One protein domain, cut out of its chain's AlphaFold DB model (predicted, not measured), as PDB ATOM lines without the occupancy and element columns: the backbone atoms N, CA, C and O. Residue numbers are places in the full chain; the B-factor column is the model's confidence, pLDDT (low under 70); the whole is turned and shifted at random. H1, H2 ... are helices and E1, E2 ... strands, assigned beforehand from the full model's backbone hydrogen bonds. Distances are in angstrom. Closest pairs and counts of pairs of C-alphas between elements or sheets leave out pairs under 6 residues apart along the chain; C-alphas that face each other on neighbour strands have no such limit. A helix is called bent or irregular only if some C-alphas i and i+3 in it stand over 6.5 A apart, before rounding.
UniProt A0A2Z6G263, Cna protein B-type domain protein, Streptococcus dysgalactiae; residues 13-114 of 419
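This is residues 13 to 114 of the 419 residues of the protein "Cna protein B-type domain protein" of Streptococcus dysgalactiae (UniProt A0A2Z6G263). Coming from residue 13, you first meet a long stretch with no named element, residues 13 to 42, which makes one end of a flat, elongated model; its residues 13 to 18 stick out. Beyond it a small body follows: H1 and H2 side by side, then a two-stranded sheet, E1 and E2, between H2 on one face and H3 on the other, with H3 at the far end of the long axis. The printed part has 102 residues with three named helices and two named strands in the order H1 E1 H2 E2 H3; the sheet's order is E1, E2, parallel. The class is mostly helix, although under half of the residues are in named elements. The whole is loose, with a radius of gyration of the C-alphas of 17.8 A, and spans 56 by 34 by 18 A.

Look first at H1, residues 43 to 53, and H2, residues 76 to 85: they only just touch, with 3 pairs of C-alphas within 8 A, the closest being those of Gly 43 and Phe 82, 6.2 A apart. They run the same way at a shallow tilt of 10 degrees. E1, residues 63 to 66, and E2, residues 93 to 96, are parallel neighbours at 20 degrees; N 65 and O 94, at 2.8 A, and N 94 and O 63, at 3.1 A, are within hydrogen-bond range. E1, H2 and E2 form a strand-helix-strand unit, two parallel neighbour strands with a helix between them along the chain, and its crossover is right-handed. The closest C-alphas of H2 and E2 are those of Gln 84 and Tyr 93, 5.5 A apart. For H3, residues 99 to 113, and E2 they are those of Val 96 and Ile 102, at 6.7 A. H3 is apart from H1 and H2. Every O i to N i+4 pair is within hydrogen-bond range in H1 and H2, and 8 of 11 in H3.

Find C-alpha 43 at (-43.434, 41.352, 35.227); from there H1 runs 15.4 A to Asn 53. E1 goes from Thr 63 to Ile 66, 9.8 A. H2 goes from Pro 76 to Ser 85, 14.2 A, and E2 from Tyr 93 to Val 96, 9.9 A. H3 starts at Thr 99 and runs 23.3 A to C-alpha 113 at (-65.082, 54.090, 23.228); it is irregular, with C-alphas 100 and 103 at 7.2 A.

The C-alphas of Ile 13 and Val 114 are the two farthest apart, 59.6 A. The printed part has no cut. The link from E2 to H3 is tight, and those from H1 to E1, E1 to H2 and H2 to E2 are short. The mean pLDDT of the printed part is 95.3, and no printed residue is under 70.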
ATOM      1  N   ILE A  13     -12.314  31.934  32.011       93.56
ATOM      2  CA  ILE A  13     -13.069  32.762  32.957       93.56
ATOM      3  C   ILE A  13     -14.459  32.146  33.093       93.56
ATOM      4  O   ILE A  13     -15.169  31.986  32.100       93.56
ATOM      5  N   TYR A  14     -14.853  31.812  34.320       92.94
ATOM      6  CA  TYR A  14     -16.228  31.399  34.592       92.94
ATOM      7  C   TYR A  14     -17.154  32.605  34.478       92.94
ATOM      8  O   TYR A  14     -16.918  33.648  35.091       92.94
ATOM      9  N   LEU A  15     -18.206  32.452  33.680       94.88
ATOM     10  CA  LEU A  15     -19.179  33.505  33.442       94.88
ATOM     11  C   LEU A  15     -20.342  33.356  34.415       94.88
ATOM     12  O   LEU A  15     -20.989  32.313  34.485       94.88
ATOM     13  N   TYR A  16     -20.618  34.435  35.130       94.19
ATOM     14  CA  TYR A  16     -21.814  34.596  35.939       94.19
ATOM     15  C   TYR A  16     -22.642  35.711  35.322       94.19
ATOM     16  O   TYR A  16     -22.098  36.662  34.751       94.19
ATOM     17  N   TRP A  17     -23.962  35.627  35.467       94.31
ATOM     18  CA  TRP A  17     -24.803  36.785  35.201       94.31
ATOM     19  C   TRP A  17     -24.316  37.970  36.032       94.31
ATOM     20  O   TRP A  17     -23.884  37.800  37.172       94.31
ATOM     21  N   ARG A  18     -24.387  39.172  35.465       95.50
ATOM     22  CA  ARG A  18     -24.149  40.395  36.233       95.50
ATOM     23  C   ARG A  18     -25.290  40.594  37.233       95.50
ATOM     24  O   ARG A  18     -26.400  40.114  37.016       95.50
ATOM     25  N   ASP A  19     -24.995  41.293  38.320       94.44
ATOM     26  CA  ASP A  19     -25.872  41.445  39.485       94.44
ATOM     27  C   ASP A  19     -27.260  42.038  39.180       94.44
ATOM     28  O   ASP A  19     -28.242  41.647  39.804       94.44
ATOM     29  N   TYR A  20     -27.376  42.897  38.168       93.62
ATOM     30  CA  TYR A  20     -28.656  43.447  37.707       93.62
ATOM     31  C   TYR A  20     -29.615  42.413  37.086       93.62
ATOM     32  O   TYR A  20     -30.789  42.720  36.900       93.62
ATOM     33  N   ASN A  21     -29.138  41.205  36.765       94.50
ATOM     34  CA  ASN A  21     -29.962  40.086  36.290       94.50
ATOM     35  C   ASN A  21     -30.277  39.069  37.401       94.50
ATOM     36  O   ASN A  21     -30.892  38.037  37.136       94.50
ATOM     37  N   TRP A  22     -29.811  39.295  38.632       95.19
ATOM     38  CA  TRP A  22     -30.054  38.375  39.742       95.19
ATOM     39  C   TRP A  22     -31.430  38.601  40.370       95.19
ATOM     40  O   TRP A  22     -32.002  39.689  40.316       95.19
ATOM     41  N   VAL A  23     -31.931  37.568  41.051       95.50
ATOM     42  CA  VAL A  23     -33.036  37.718  42.007       95.50
ATOM     43  C   VAL A  23     -32.623  38.721  43.086       95.50
ATOM     44  O   VAL A  23     -31.531  38.622  43.648       95.50
ATOM     45  N   TYR A  24     -33.508  39.663  43.409       95.38
ATOM     46  CA  TYR A  24     -33.227  40.747  44.351       95.38
ATOM     47  C   TYR A  24     -34.381  40.932  45.357       95.38
ATOM     48  O   TYR A  24     -35.488  40.453  45.113       95.38
ATOM     49  N   PRO A  25     -34.170  41.608  46.502       94.25
ATOM     50  CA  PRO A  25     -32.916  42.204  46.962       94.25
ATOM     51  C   PRO A  25     -31.891  41.158  47.428       94.25
ATOM     52  O   PRO A  25     -32.248  40.104  47.954       94.25
ATOM     53  N   PHE A  26     -30.605  41.475  47.266       94.31
ATOM     54  CA  PHE A  26     -29.479  40.758  47.869       94.31
ATOM     55  C   PHE A  26     -28.633  41.734  48.692       94.31
ATOM     56  O   PHE A  26     -28.623  42.939  48.439       94.31
ATOM     57  N   ASN A  27     -27.925  41.231  49.701       94.19
ATOM     58  CA  ASN A  27     -27.058  42.057  50.533       94.19
ATOM     59  C   ASN A  27     -25.879  42.595  49.690       94.19
ATOM     60  O   ASN A  27     -25.138  41.793  49.116       94.19
ATOM     61  N   PRO A  28     -25.646  43.918  49.619       92.75
ATOM     62  CA  PRO A  28     -24.618  44.489  48.748       92.75
ATOM     63  C   PRO A  28     -23.193  44.085  49.146       92.75
ATOM     64  O   PRO A  28     -22.311  44.084  48.291       92.75
ATOM     65  N   ASN A  29     -22.960  43.680  50.396       92.81
ATOM     66  CA  ASN A  29     -21.650  43.251  50.882       92.81
ATOM     67  C   ASN A  29     -21.464  41.738  50.726       92.81
ATOM     68  O   ASN A  29     -20.495  41.300  50.114       92.81
ATOM     69  N   THR A  30     -22.406  40.936  51.232       94.75
ATOM     70  CA  THR A  30     -22.271  39.467  51.263       94.75
ATOM     71  C   THR A  30     -22.817  38.765  50.021       94.75
ATOM     72  O   THR A  30     -22.579  37.575  49.849       94.75
ATOM     73  N   LYS A  31     -23.562  39.477  49.165       93.31
ATOM     74  CA  LYS A  31     -24.270  38.955  47.980       93.31
ATOM     75  C   LYS A  31     -25.299  37.850  48.280       93.31
ATOM     76  O   LYS A  31     -25.809  37.219  47.361       93.31
ATOM     77  N   ILE A  32     -25.664  37.659  49.550       92.56
ATOM     78  CA  ILE A  32     -26.710  36.719  49.976       92.56
ATOM     79  C   ILE A  32     -28.088  37.295  49.617       92.56
ATOM     80  O   ILE A  32     -28.398  38.433  49.981       92.56
ATOM     81  N   VAL A  33     -28.913  36.515  48.912       91.12
ATOM     82  CA  VAL A  33     -30.287  36.886  48.523       91.12
ATOM     83  C   VAL A  33     -31.206  36.926  49.751       91.12
ATOM     84  O   VAL A  33     -31.064  36.127  50.675       91.12
ATOM     85  N   SER A  34     -32.163  37.856  49.757       92.12
ATOM     86  CA  SER A  34     -33.193  38.002  50.793       92.12
ATOM     87  C   SER A  34     -33.906  36.684  51.122       92.12
ATOM     88  O   SER A  34     -34.333  35.964  50.221       92.12
ATOM     89  N   ALA A  35     -34.087  36.395  52.414       89.56
ATOM     90  CA  ALA A  35     -34.770  35.190  52.898       89.56
ATOM     91  C   ALA A  35     -36.308  35.305  52.913       89.56
ATOM     92  O   ALA A  35     -36.990  34.317  53.170       89.56
ATOM     93  N   THR A  36     -36.860  36.498  52.674       91.25
ATOM     94  CA  THR A  36     -38.305  36.762  52.754       91.25
ATOM     95  C   THR A  36     -38.881  37.107  51.383       91.25
ATOM     96  O   THR A  36     -39.223  36.219  50.606       91.25
ATOM     97  N   LYS A  37     -38.990  38.396  51.050       91.56
ATOM     98  CA  LYS A  37     -39.467  38.848  49.742       91.56
ATOM     99  C   LYS A  37     -38.324  38.801  48.734       91.56
ATOM    100  O   LYS A  37     -37.229  39.290  49.014       91.56
ATOM    101  N   GLN A  38     -38.610  38.243  47.565       94.88
ATOM    102  CA  GLN A  38     -37.714  38.161  46.416       94.88
ATOM    103  C   GLN A  38     -38.494  38.544  45.154       94.88
ATOM    104  O   GLN A  38     -39.605  38.050  44.961       94.88
ATOM    105  N   ILE A  39     -37.905  39.383  44.305       95.31
ATOM    106  CA  ILE A  39     -38.377  39.694  42.956       95.31
ATOM    107  C   ILE A  39     -37.603  38.816  41.981       95.31
ATOM    108  O   ILE A  39     -36.371  38.841  41.947       95.31
ATOM    109  N   LYS A  40     -38.343  38.004  41.227       94.88
ATOM    110  CA  LYS A  40     -37.787  36.941  40.373       94.88
ATOM    111  C   LYS A  40     -38.055  37.153  38.886       94.88
ATOM    112  O   LYS A  40     -37.495  36.438  38.067       94.88
ATOM    113  N   THR A  41     -38.916  38.108  38.549       96.62
ATOM    114  CA  THR A  41     -39.326  38.411  37.176       96.62
ATOM    115  C   THR A  41     -39.412  39.921  36.983       96.62
ATOM    116  O   THR A  41     -39.553  40.674  37.947       96.62
ATOM    117  N   HIS A  42     -39.366  40.374  35.731       96.81
ATOM    118  CA  HIS A  42     -39.605  41.780  35.389       96.81
ATOM    119  C   HIS A  42     -41.101  42.142  35.362       96.81
ATOM    120  O   HIS A  42     -41.454  43.319  35.472       96.81
ATOM    121  N   GLY A  43     -41.986  41.144  35.252       96.62
ATOM    122  CA  GLY A  43     -43.434  41.352  35.227       96.62
ATOM    123  C   GLY A  43     -43.960  41.927  36.541       96.62
ATOM    124  O   GLY A  43     -44.649  42.942  36.530       96.62
ATOM    125  N   GLU A  44     -43.563  41.351  37.682       96.50
ATOM    126  CA  GLU A  44     -44.018  41.790  39.011       96.50
ATOM    127  C   GLU A  44     -43.779  43.292  39.291       96.50
ATOM    128  O   GLU A  44     -44.751  43.991  39.590       96.50
ATOM    129  N   PRO A  45     -42.551  43.845  39.181       97.94
ATOM    130  CA  PRO A  45     -42.323  45.267  39.439       97.94
ATOM    131  C   PRO A  45     -43.047  46.175  38.436       97.94
ATOM    132  O   PRO A  45     -43.513  47.250  38.818       97.94
ATOM    133  N   THR A  46     -43.207  45.737  37.185       98.12
ATOM    134  CA  THR A  46     -43.951  46.487  36.162       98.12
ATOM    135  C   THR A  46     -45.439  46.572  36.514       98.12
ATOM    136  O   THR A  46     -46.013  47.662  36.513       98.12
ATOM    137  N   THR A  47     -46.058  45.456  36.911       97.56
ATOM    138  CA  THR A  47     -47.458  45.417  37.365       97.56
ATOM    139  C   THR A  47     -47.663  46.223  38.653       97.56
ATOM    140  O   THR A  47     -48.665  46.929  38.787       97.56
ATOM    141  N   LEU A  48     -46.717  46.179  39.599       97.38
ATOM    142  CA  LEU A  48     -46.763  47.011  40.810       97.38
ATOM    143  C   LEU A  48     -46.724  48.505  40.468       97.38
ATOM    144  O   LEU A  48     -47.524  49.278  40.998       97.38
ATOM    145  N   TYR A  49     -45.844  48.909  39.546       98.25
ATOM    146  CA  TYR A  49     -45.781  50.288  39.070       98.25
ATOM    147  C   TYR A  49     -47.088  50.712  38.391       98.25
ATOM    148  O   TYR A  49     -47.616  51.782  38.704       98.25
ATOM    149  N   PHE A  50     -47.636  49.872  37.510       98.31
ATOM    150  CA  PHE A  50     -48.905  50.134  36.834       98.31
ATOM    151  C   PHE A  50     -50.048  50.343  37.835       98.31
ATOM    152  O   PHE A  50     -50.742  51.360  37.781       98.31
ATOM    153  N   ASN A  51     -50.203  49.430  38.797       97.44
ATOM    154  CA  ASN A  51     -51.253  49.507  39.811       97.44
ATOM    155  C   ASN A  51     -51.113  50.729  40.729       97.44
ATOM    156  O   ASN A  51     -52.124  51.306  41.118       97.44
ATOM    157  N   GLY A  52     -49.884  51.129  41.070       97.62
ATOM    158  CA  GLY A  52     -49.635  52.272  41.952       97.62
ATOM    159  C   GLY A  52     -49.738  53.636  41.265       97.62
ATOM    160  O   GLY A  52     -50.131  54.605  41.906       97.62
ATOM    161  N   ASN A  53     -49.400  53.725  39.972       97.81
ATOM    162  CA  ASN A  53     -49.153  55.017  39.313       97.81
ATOM    163  C   ASN A  53     -50.012  55.278  38.070       97.81
ATOM    164  O   ASN A  53     -50.167  56.434  37.673       97.81
ATOM    165  N   ILE A  54     -50.544  54.235  37.428       97.50
ATOM    166  CA  ILE A  54     -51.295  54.353  36.168       97.50
ATOM    167  C   ILE A  54     -52.769  54.034  36.398       97.50
ATOM    168  O   ILE A  54     -53.622  54.877  36.129       97.50
ATOM    169  N   LYS A  55     -53.071  52.862  36.967       95.06
ATOM    170  CA  LYS A  55     -54.442  52.405  37.231       95.06
ATOM    171  C   LYS A  55     -55.306  53.420  38.004       95.06
ATOM    172  O   LYS A  55     -56.456  53.606  37.609       95.06
ATOM    173  N   PRO A  56     -54.793  54.151  39.019       98.00
ATOM    174  CA  PRO A  56     -55.589  55.141  39.748       98.00
ATOM    175  C   PRO A  56     -56.029  56.345  38.905       98.00
ATOM    176  O   PRO A  56     -56.932  57.069  39.313       98.00
ATOM    177  N   LYS A  57     -55.412  56.575  37.738       97.56
ATOM    178  CA  LYS A  57     -55.755  57.691  36.844       97.56
ATOM    179  C   LYS A  57     -57.007  57.430  36.002       97.56
ATOM    180  O   LYS A  57     -57.482  58.352  35.349       97.56
ATOM    181  N   GLY A  58     -57.529  56.199  36.006       95.31
ATOM    182  CA  GLY A  58     -58.781  55.852  35.330       95.31
ATOM    183  C   GLY A  58     -58.709  55.872  33.801       95.31
ATOM    184  O   GLY A  58     -59.721  56.112  33.156       95.31
ATOM    185  N   TYR A  59     -57.528  55.656  33.215       97.19
ATOM    186  CA  TYR A  59     -57.378  55.570  31.762       97.19
ATOM    187  C   TYR A  59     -57.966  54.269  31.204       97.19
ATOM    188  O   TYR A  59     -57.786  53.201  31.794       97.19
ATOM    189  N   ASP A  60     -58.571  54.346  30.019       96.12
ATOM    190  CA  ASP A  60     -58.813  53.176  29.178       96.12
ATOM    191  C   ASP A  60     -57.504  52.769  28.495       96.12
ATOM    192  O   ASP A  60     -56.919  53.535  27.729       96.12
ATOM    193  N   ILE A  61     -57.007  51.575  28.820       97.81
ATOM    194  CA  ILE A  61     -55.716  51.067  28.353       97.81
ATOM    195  C   ILE A  61     -55.963  49.734  27.663       97.81
ATOM    196  O   ILE A  61     -56.355  48.759  28.310       97.81
ATOM    197  N   PHE A  62     -55.726  49.731  26.354       98.06
ATOM    198  CA  PHE A  62     -55.875  48.589  25.465       98.06
ATOM    199  C   PHE A  62     -54.500  48.084  25.031       98.06
ATOM    200  O   PHE A  62     -53.635  48.880  24.666       98.06
ATOM    201  N   THR A  63     -54.320  46.767  25.033       98.31
ATOM    202  CA  THR A  63     -53.052  46.112  24.699       98.31
ATOM    203  C   THR A  63     -53.285  45.101  23.581       98.31
ATOM    204  O   THR A  63     -54.034  44.141  23.753       98.31
ATOM    205  N   VAL A  64     -52.623  45.290  22.437       98.19
ATOM    206  CA  VAL A  64     -52.604  44.313  21.337       98.19
ATOM    207  C   VAL A  64     -51.228  43.656  21.308       98.19
ATOM    208  O   VAL A  64     -50.244  44.273  20.904       98.19
ATOM    209  N   GLY A  65     -51.150  42.418  21.794       97.62
ATOM    210  CA  GLY A  65     -49.954  41.585  21.680       97.62
ATOM    211  C   GLY A  65     -49.816  41.034  20.263       97.62
ATOM    212  O   GLY A  65     -50.822  40.741  19.626       97.62
ATOM    213  N   ILE A  66     -48.587  40.888  19.766       97.88
ATOM    214  CA  ILE A  66     -48.297  40.321  18.442       97.88
ATOM    215  C   ILE A  66     -47.492  39.042  18.655       97.88
ATOM    216  O   ILE A  66     -46.306  39.114  18.975       97.88
ATOM    217  N   GLY A  67     -48.139  37.881  18.533       96.94
ATOM    218  CA  GLY A  67     -47.491  36.582  18.730       96.94
ATOM    219  C   GLY A  67     -46.840  36.411  20.108       96.94
ATOM    220  O   GLY A  67     -45.836  35.715  20.227       96.94
ATOM    221  N   VAL A  68     -47.372  37.061  21.151       97.75
ATOM    222  CA  VAL A  68     -46.794  37.017  22.503       97.75
ATOM    223  C   VAL A  68     -46.932  35.603  23.063       97.75
ATOM    224  O   VAL A  68     -48.043  35.101  23.213       97.75
ATOM    225  N   ASN A  69     -45.813  34.965  23.395       97.31
ATOM    226  CA  ASN A  69     -45.775  33.573  23.861       97.31
ATOM    227  C   ASN A  69     -44.979  33.376  25.170       97.31
ATOM    228  O   ASN A  69     -44.887  32.255  25.658       97.31
ATOM    229  N   GLY A  70     -44.433  34.452  25.748       96.75
ATOM    230  CA  GLY A  70     -43.616  34.412  26.967       96.75
ATOM    231  C   GLY A  70     -42.113  34.288  26.738       96.75
ATOM    232  O   GLY A  70     -41.349  34.358  27.702       96.75
ATOM    233  N   ASP A  71     -41.661  34.191  25.490       96.50
ATOM    234  CA  ASP A  71     -40.235  34.173  25.211       96.50
ATOM    235  C   ASP A  71     -39.587  35.556  25.434       96.50
ATOM    236  O   ASP A  71     -40.118  36.574  24.976       96.50
ATOM    237  N   PRO A  72     -38.402  35.617  26.076       95.75
ATOM    238  CA  PRO A  72     -37.712  34.529  26.769       95.75
ATOM    239  C   PRO A  72     -38.117  34.406  28.252       95.75
ATOM    240  O   PRO A  72     -38.193  35.397  28.979       95.75
ATOM    241  N   GLY A  73     -38.219  33.168  28.745       94.25
ATOM    242  CA  GLY A  73     -38.179  32.872  30.186       94.25
ATOM    243  C   GLY A  73     -39.510  32.939  30.939       94.25
ATOM    244  O   GLY A  73     -39.501  32.798  32.161       94.25
ATOM    245  N   ALA A  74     -40.633  33.108  30.243       97.44
ATOM    246  CA  ALA A  74     -41.977  32.946  30.783       97.44
ATOM    247  C   ALA A  74     -42.783  31.947  29.942       97.44
ATOM    248  O   ALA A  74     -42.490  31.689  28.778       97.44
ATOM    249  N   THR A  75     -43.823  31.378  30.536       98.00
ATOM    250  CA  THR A  75     -44.818  30.582  29.811       98.00
ATOM    251  C   THR A  75     -45.825  31.490  29.088       98.00
ATOM    252  O   THR A  75     -46.051  32.624  29.527       98.00
ATOM    253  N   PRO A  76     -46.524  30.994  28.046       97.44
ATOM    254  CA  PRO A  76     -47.591  31.754  27.391       97.44
ATOM    255  C   PRO A  76     -48.663  32.268  28.364       97.44
ATOM    256  O   PRO A  76     -49.114  33.404  28.249       97.44
ATOM    257  N   LEU A  77     -49.013  31.464  29.377       97.50
ATOM    258  CA  LEU A  77     -49.994  31.832  30.401       97.50
ATOM    259  C   LEU A  77     -49.499  32.961  31.320       97.50
ATOM    260  O   LEU A  77     -50.280  33.822  31.725       97.50
ATOM    261  N   GLU A  78     -48.216  32.961  31.689       97.56
ATOM    262  CA  GLU A  78     -47.623  34.048  32.480       97.56
ATOM    263  C   GLU A  78     -47.567  35.348  31.679       97.56
ATOM    264  O   GLU A  78     -47.876  36.410  32.223       97.56
ATOM    265  N   ALA A  79     -47.234  35.262  30.390       98.12
ATOM    266  CA  ALA A  79     -47.215  36.407  29.491       98.12
ATOM    267  C   ALA A  79     -48.615  37.002  29.293       98.12
ATOM    268  O   ALA A  79     -48.785  38.213  29.413       98.12
ATOM    269  N   GLU A  80     -49.629  36.164  29.072       97.88
ATOM    270  CA  GLU A  80     -51.024  36.599  28.975       97.88
ATOM    271  C   GLU A  80     -51.485  37.306  30.257       97.88
ATOM    272  O   GLU A  80     -51.976  38.434  30.193       97.88
ATOM    273  N   LYS A  81     -51.260  36.699  31.430       98.06
ATOM    274  CA  LYS A  81     -51.611  37.315  32.722       98.06
ATOM    275  C   LYS A  81     -50.897  38.645  32.939       98.06
ATOM    276  O   LYS A  81     -51.493  39.587  33.463       98.06
ATOM    277  N   PHE A  82     -49.625  38.730  32.557       98.50
ATOM    278  CA  PHE A  82     -48.865  39.969  32.640       98.50
ATOM    279  C   PHE A  82     -49.468  41.053  31.741       98.50
ATOM    280  O   PHE A  82     -49.755  42.145  32.234       98.50
ATOM    281  N   MET A  83     -49.727  40.745  30.468       98.50
ATOM    282  CA  MET A  83     -50.296  41.703  29.516       98.50
ATOM    283  C   MET A  83     -51.696  42.170  29.937       98.50
ATOM    284  O   MET A  83     -51.980  43.362  29.892       98.50
ATOM    285  N   GLN A  84     -52.537  41.270  30.454       98.31
ATOM    286  CA  GLN A  84     -53.830  41.631  31.047       98.31
ATOM    287  C   GLN A  84     -53.671  42.566  32.257       98.31
ATOM    288  O   GLN A  84     -54.473  43.479  32.444       98.31
ATOM    289  N   SER A  85     -52.631  42.374  33.078       98.06
ATOM    290  CA  SER A  85     -52.407  43.170  34.296       98.06
ATOM    291  C   SER A  85     -52.034  44.633  34.034       98.06
ATOM    292  O   SER A  85     -52.216  45.466  34.923       98.06
ATOM    293  N   ILE A  86     -51.514  44.929  32.840       98.12
ATOM    294  CA  ILE A  86     -51.154  46.282  32.394       98.12
ATOM    295  C   ILE A  86     -52.186  46.888  31.432       98.12
ATOM    296  O   ILE A  86     -51.989  47.994  30.935       98.12
ATOM    297  N   SER A  87     -53.301  46.193  31.205       98.19
ATOM    298  CA  SER A  87     -54.503  46.738  30.576       98.19
ATOM    299  C   SER A  87     -55.462  47.286  31.638       98.19
ATOM    300  O   SER A  87     -55.390  46.932  32.819       98.19
ATOM    301  N   SER A  88     -56.394  48.162  31.248       96.31
ATOM    302  CA  SER A  88     -57.360  48.723  32.211       96.31
ATOM    303  C   SER A  88     -58.367  47.678  32.712       96.31
ATOM    304  O   SER A  88     -58.812  47.755  33.861       96.31
ATOM    305  N   LYS A  89     -58.678  46.674  31.880       95.94
ATOM    306  CA  LYS A  89     -59.493  45.491  32.195       95.94
ATOM    307  C   LYS A  89     -58.894  44.247  31.534       95.94
ATOM    308  O   LYS A  89     -58.154  44.371  30.561       95.94
ATOM    309  N   THR A  90     -59.240  43.058  32.026       96.19
ATOM    310  CA  THR A  90     -58.733  41.784  31.485       96.19
ATOM    311  C   THR A  90     -59.093  41.614  30.005       96.19
ATOM    312  O   THR A  90     -58.253  41.215  29.206       96.19
ATOM    313  N   GLU A  91     -60.311  41.991  29.621       96.00
ATOM    314  CA  GLU A  91     -60.826  41.961  28.247       96.00
ATOM    315  C   GLU A  91     -60.146  42.968  27.294       96.00
ATOM    316  O   GLU A  91     -60.254  42.847  26.072       96.00
ATOM    317  N   ASN A  92     -59.394  43.934  27.831       97.69
ATOM    318  CA  ASN A  92     -58.667  44.939  27.051       97.69
ATOM    319  C   ASN A  92     -57.272  44.461  26.610       97.69
ATOM    320  O   ASN A  92     -56.442  45.272  26.203       97.69
ATOM    321  N   TYR A  93     -56.992  43.159  26.697       98.31
ATOM    322  CA  TYR A  93     -55.842  42.525  26.058       98.31
ATOM    323  C   TYR A  93     -56.295  41.500  25.016       98.31
ATOM    324  O   TYR A  93     -57.104  40.625  25.319       98.31
ATOM    325  N   THR A  94     -55.734  41.585  23.808       98.19
ATOM    326  CA  THR A  94     -55.850  40.546  22.777       98.19
ATOM    327  C   THR A  94     -54.468  40.252  22.215       98.19
ATOM    328  O   THR A  94     -53.700  41.169  21.929       98.19
ATOM    329  N   ASN A  95     -54.149  38.972  22.047       97.94
ATOM    330  CA  ASN A  95     -52.930  38.528  21.383       97.94
ATOM    331  C   ASN A  95     -53.267  38.087  19.958       97.94
ATOM    332  O   ASN A  95     -54.043  37.146  19.790       97.94
ATOM    333  N   VAL A  96     -52.717  38.752  18.946       96.94
ATOM    334  CA  VAL A  96     -52.949  38.377  17.548       96.94
ATOM    335  C   VAL A  96     -51.927  37.347  17.080       96.94
ATOM    336  O   VAL A  96     -50.729  37.473  17.335       96.94
ATOM    337  N   ASP A  97     -52.421  36.331  16.377       93.56
ATOM    338  CA  ASP A  97     -51.638  35.266  15.745       93.56
ATOM    339  C   ASP A  97     -51.285  35.569  14.277       93.56
ATOM    340  O   ASP A  97     -50.332  35.017  13.735       93.56
ATOM    341  N   ASP A  98     -52.029  36.486  13.657       94.62
ATOM    342  CA  ASP A  98     -51.851  36.975  12.295       94.62
ATOM    343  C   ASP A  98     -51.661  38.497  12.317       94.62
ATOM    344  O   ASP A  98     -52.529  39.251  12.766       94.62
ATOM    345  N   THR A  99     -50.525  38.962  11.798       93.38
ATOM    346  CA  THR A  99     -50.178  40.387  11.763       93.38
ATOM    347  C   THR A  99     -51.144  41.221  10.922       93.38
ATOM    348  O   THR A  99     -51.238  42.429  11.134       93.38
ATOM    349  N   ASN A 100     -51.907  40.609  10.010       94.25
ATOM    350  CA  ASN A 100     -52.928  41.316   9.235       94.25
ATOM    351  C   ASN A 100     -54.135  41.745  10.090       94.25
ATOM    352  O   ASN A 100     -54.847  42.668   9.706       94.25
ATOM    353  N   LYS A 101     -54.336  41.139  11.269       94.38
ATOM    354  CA  LYS A 101     -55.457  41.439  12.180       94.38
ATOM    355  C   LYS A 101     -55.151  42.531  13.210       94.38
ATOM    356  O   LYS A 101     -56.027  42.891  13.991       94.38
ATOM    357  N   ILE A 102     -53.926  43.076  13.238       95.06
ATOM    358  CA  ILE A 102     -53.526  44.108  14.218       95.06
ATOM    359  C   ILE A 102     -54.476  45.309  14.156       95.06
ATOM    360  O   ILE A 102     -54.945  45.790  15.188       95.06
ATOM    361  N   TYR A 103     -54.768  45.788  12.944       91.56
ATOM    362  CA  TYR A 103     -55.665  46.924  12.750       91.56
ATOM    363  C   TYR A 103     -57.091  46.611  13.211       91.56
ATOM    364  O   TYR A 103     -57.703  47.445  13.873       91.56
ATOM    365  N   ASP A 104     -57.599  45.414  12.915       91.19
ATOM    366  CA  ASP A 104     -58.960  45.016  13.278       91.19
ATOM    367  C   ASP A 104     -59.154  44.977  14.796       91.19
ATOM    368  O   ASP A 104     -60.152  45.496  15.298       91.19
ATOM    369  N   GLU A 105     -58.182  44.448  15.546       94.75
ATOM    370  CA  GLU A 105     -58.245  44.431  17.012       94.75
ATOM    371  C   GLU A 105     -58.109  45.834  17.620       94.75
ATOM    372  O   GLU A 105     -58.853  46.185  18.540       94.75
ATOM    373  N   LEU A 106     -57.236  46.690  17.075       93.62
ATOM    374  CA  LEU A 106     -57.177  48.099  17.484       93.62
ATOM    375  C   LEU A 106     -58.502  48.822  17.202       93.62
ATOM    376  O   LEU A 106     -59.007  49.550  18.058       93.62
ATOM    377  N   ASN A 107     -59.088  48.606  16.024       88.19
ATOM    378  CA  ASN A 107     -60.354  49.207  15.620       88.19
ATOM    379  C   ASN A 107     -61.520  48.697  16.478       88.19
ATOM    380  O   ASN A 107     -62.397  49.471  16.855       88.19
ATOM    381  N   LYS A 108     -61.514  47.416  16.853       92.31
ATOM    382  CA  LYS A 108     -62.477  46.832  17.794       92.31
ATOM    383  C   LYS A 108     -62.416  47.523  19.151       92.31
ATOM    384  O   LYS A 108     -63.465  47.916  19.654       92.31
ATOM    385  N   TYR A 109     -61.226  47.729  19.721       93.62
ATOM    386  CA  TYR A 109     -61.093  48.477  20.975       93.62
ATOM    387  C   TYR A 109     -61.529  49.931  20.831       93.62
ATOM    388  O   TYR A 109     -62.285  50.433  21.663       93.62
ATOM    389  N   PHE A 110     -61.140  50.592  19.745       91.88
ATOM    390  CA  PHE A 110     -61.579  51.954  19.459       91.88
ATOM    391  C   PHE A 110     -63.113  52.063  19.406       91.88
ATOM    392  O   PHE A 110     -63.691  52.942  20.040       91.88
ATOM    393  N   LYS A 111     -63.798  51.101  18.778       86.62
ATOM    394  CA  LYS A 111     -65.269  51.016  18.734       86.62
ATOM    395  C   LYS A 111     -65.939  50.764  20.091       86.62
ATOM    396  O   LYS A 111     -67.152  50.911  20.189       86.62
ATOM    397  N   THR A 112     -65.193  50.422  21.145       88.56
ATOM    398  CA  THR A 112     -65.755  50.361  22.510       88.56
ATOM    399  C   THR A 112     -65.886  51.739  23.157       88.56
ATOM    400  O   THR A 112     -66.698  51.906  24.064       88.56
ATOM    401  N   ILE A 113     -65.113  52.724  22.684       89.06
ATOM    402  CA  ILE A 113     -65.082  54.090  23.228       89.06
ATOM    403  C   ILE A 113     -65.667  55.135  22.272       89.06
ATOM    404  O   ILE A 113     -65.943  56.257  22.694       89.06
ATOM    405  N   VAL A 114     -65.883  54.786  20.998       82.62
ATOM    406  CA  VAL A 114     -66.569  55.643  20.025       82.62
ATOM    407  C   VAL A 114     -67.715  54.917  19.334       82.62
ATOM    408  O   VAL A 114     -67.623  53.742  18.991       82.62
TER     409      VAL A 114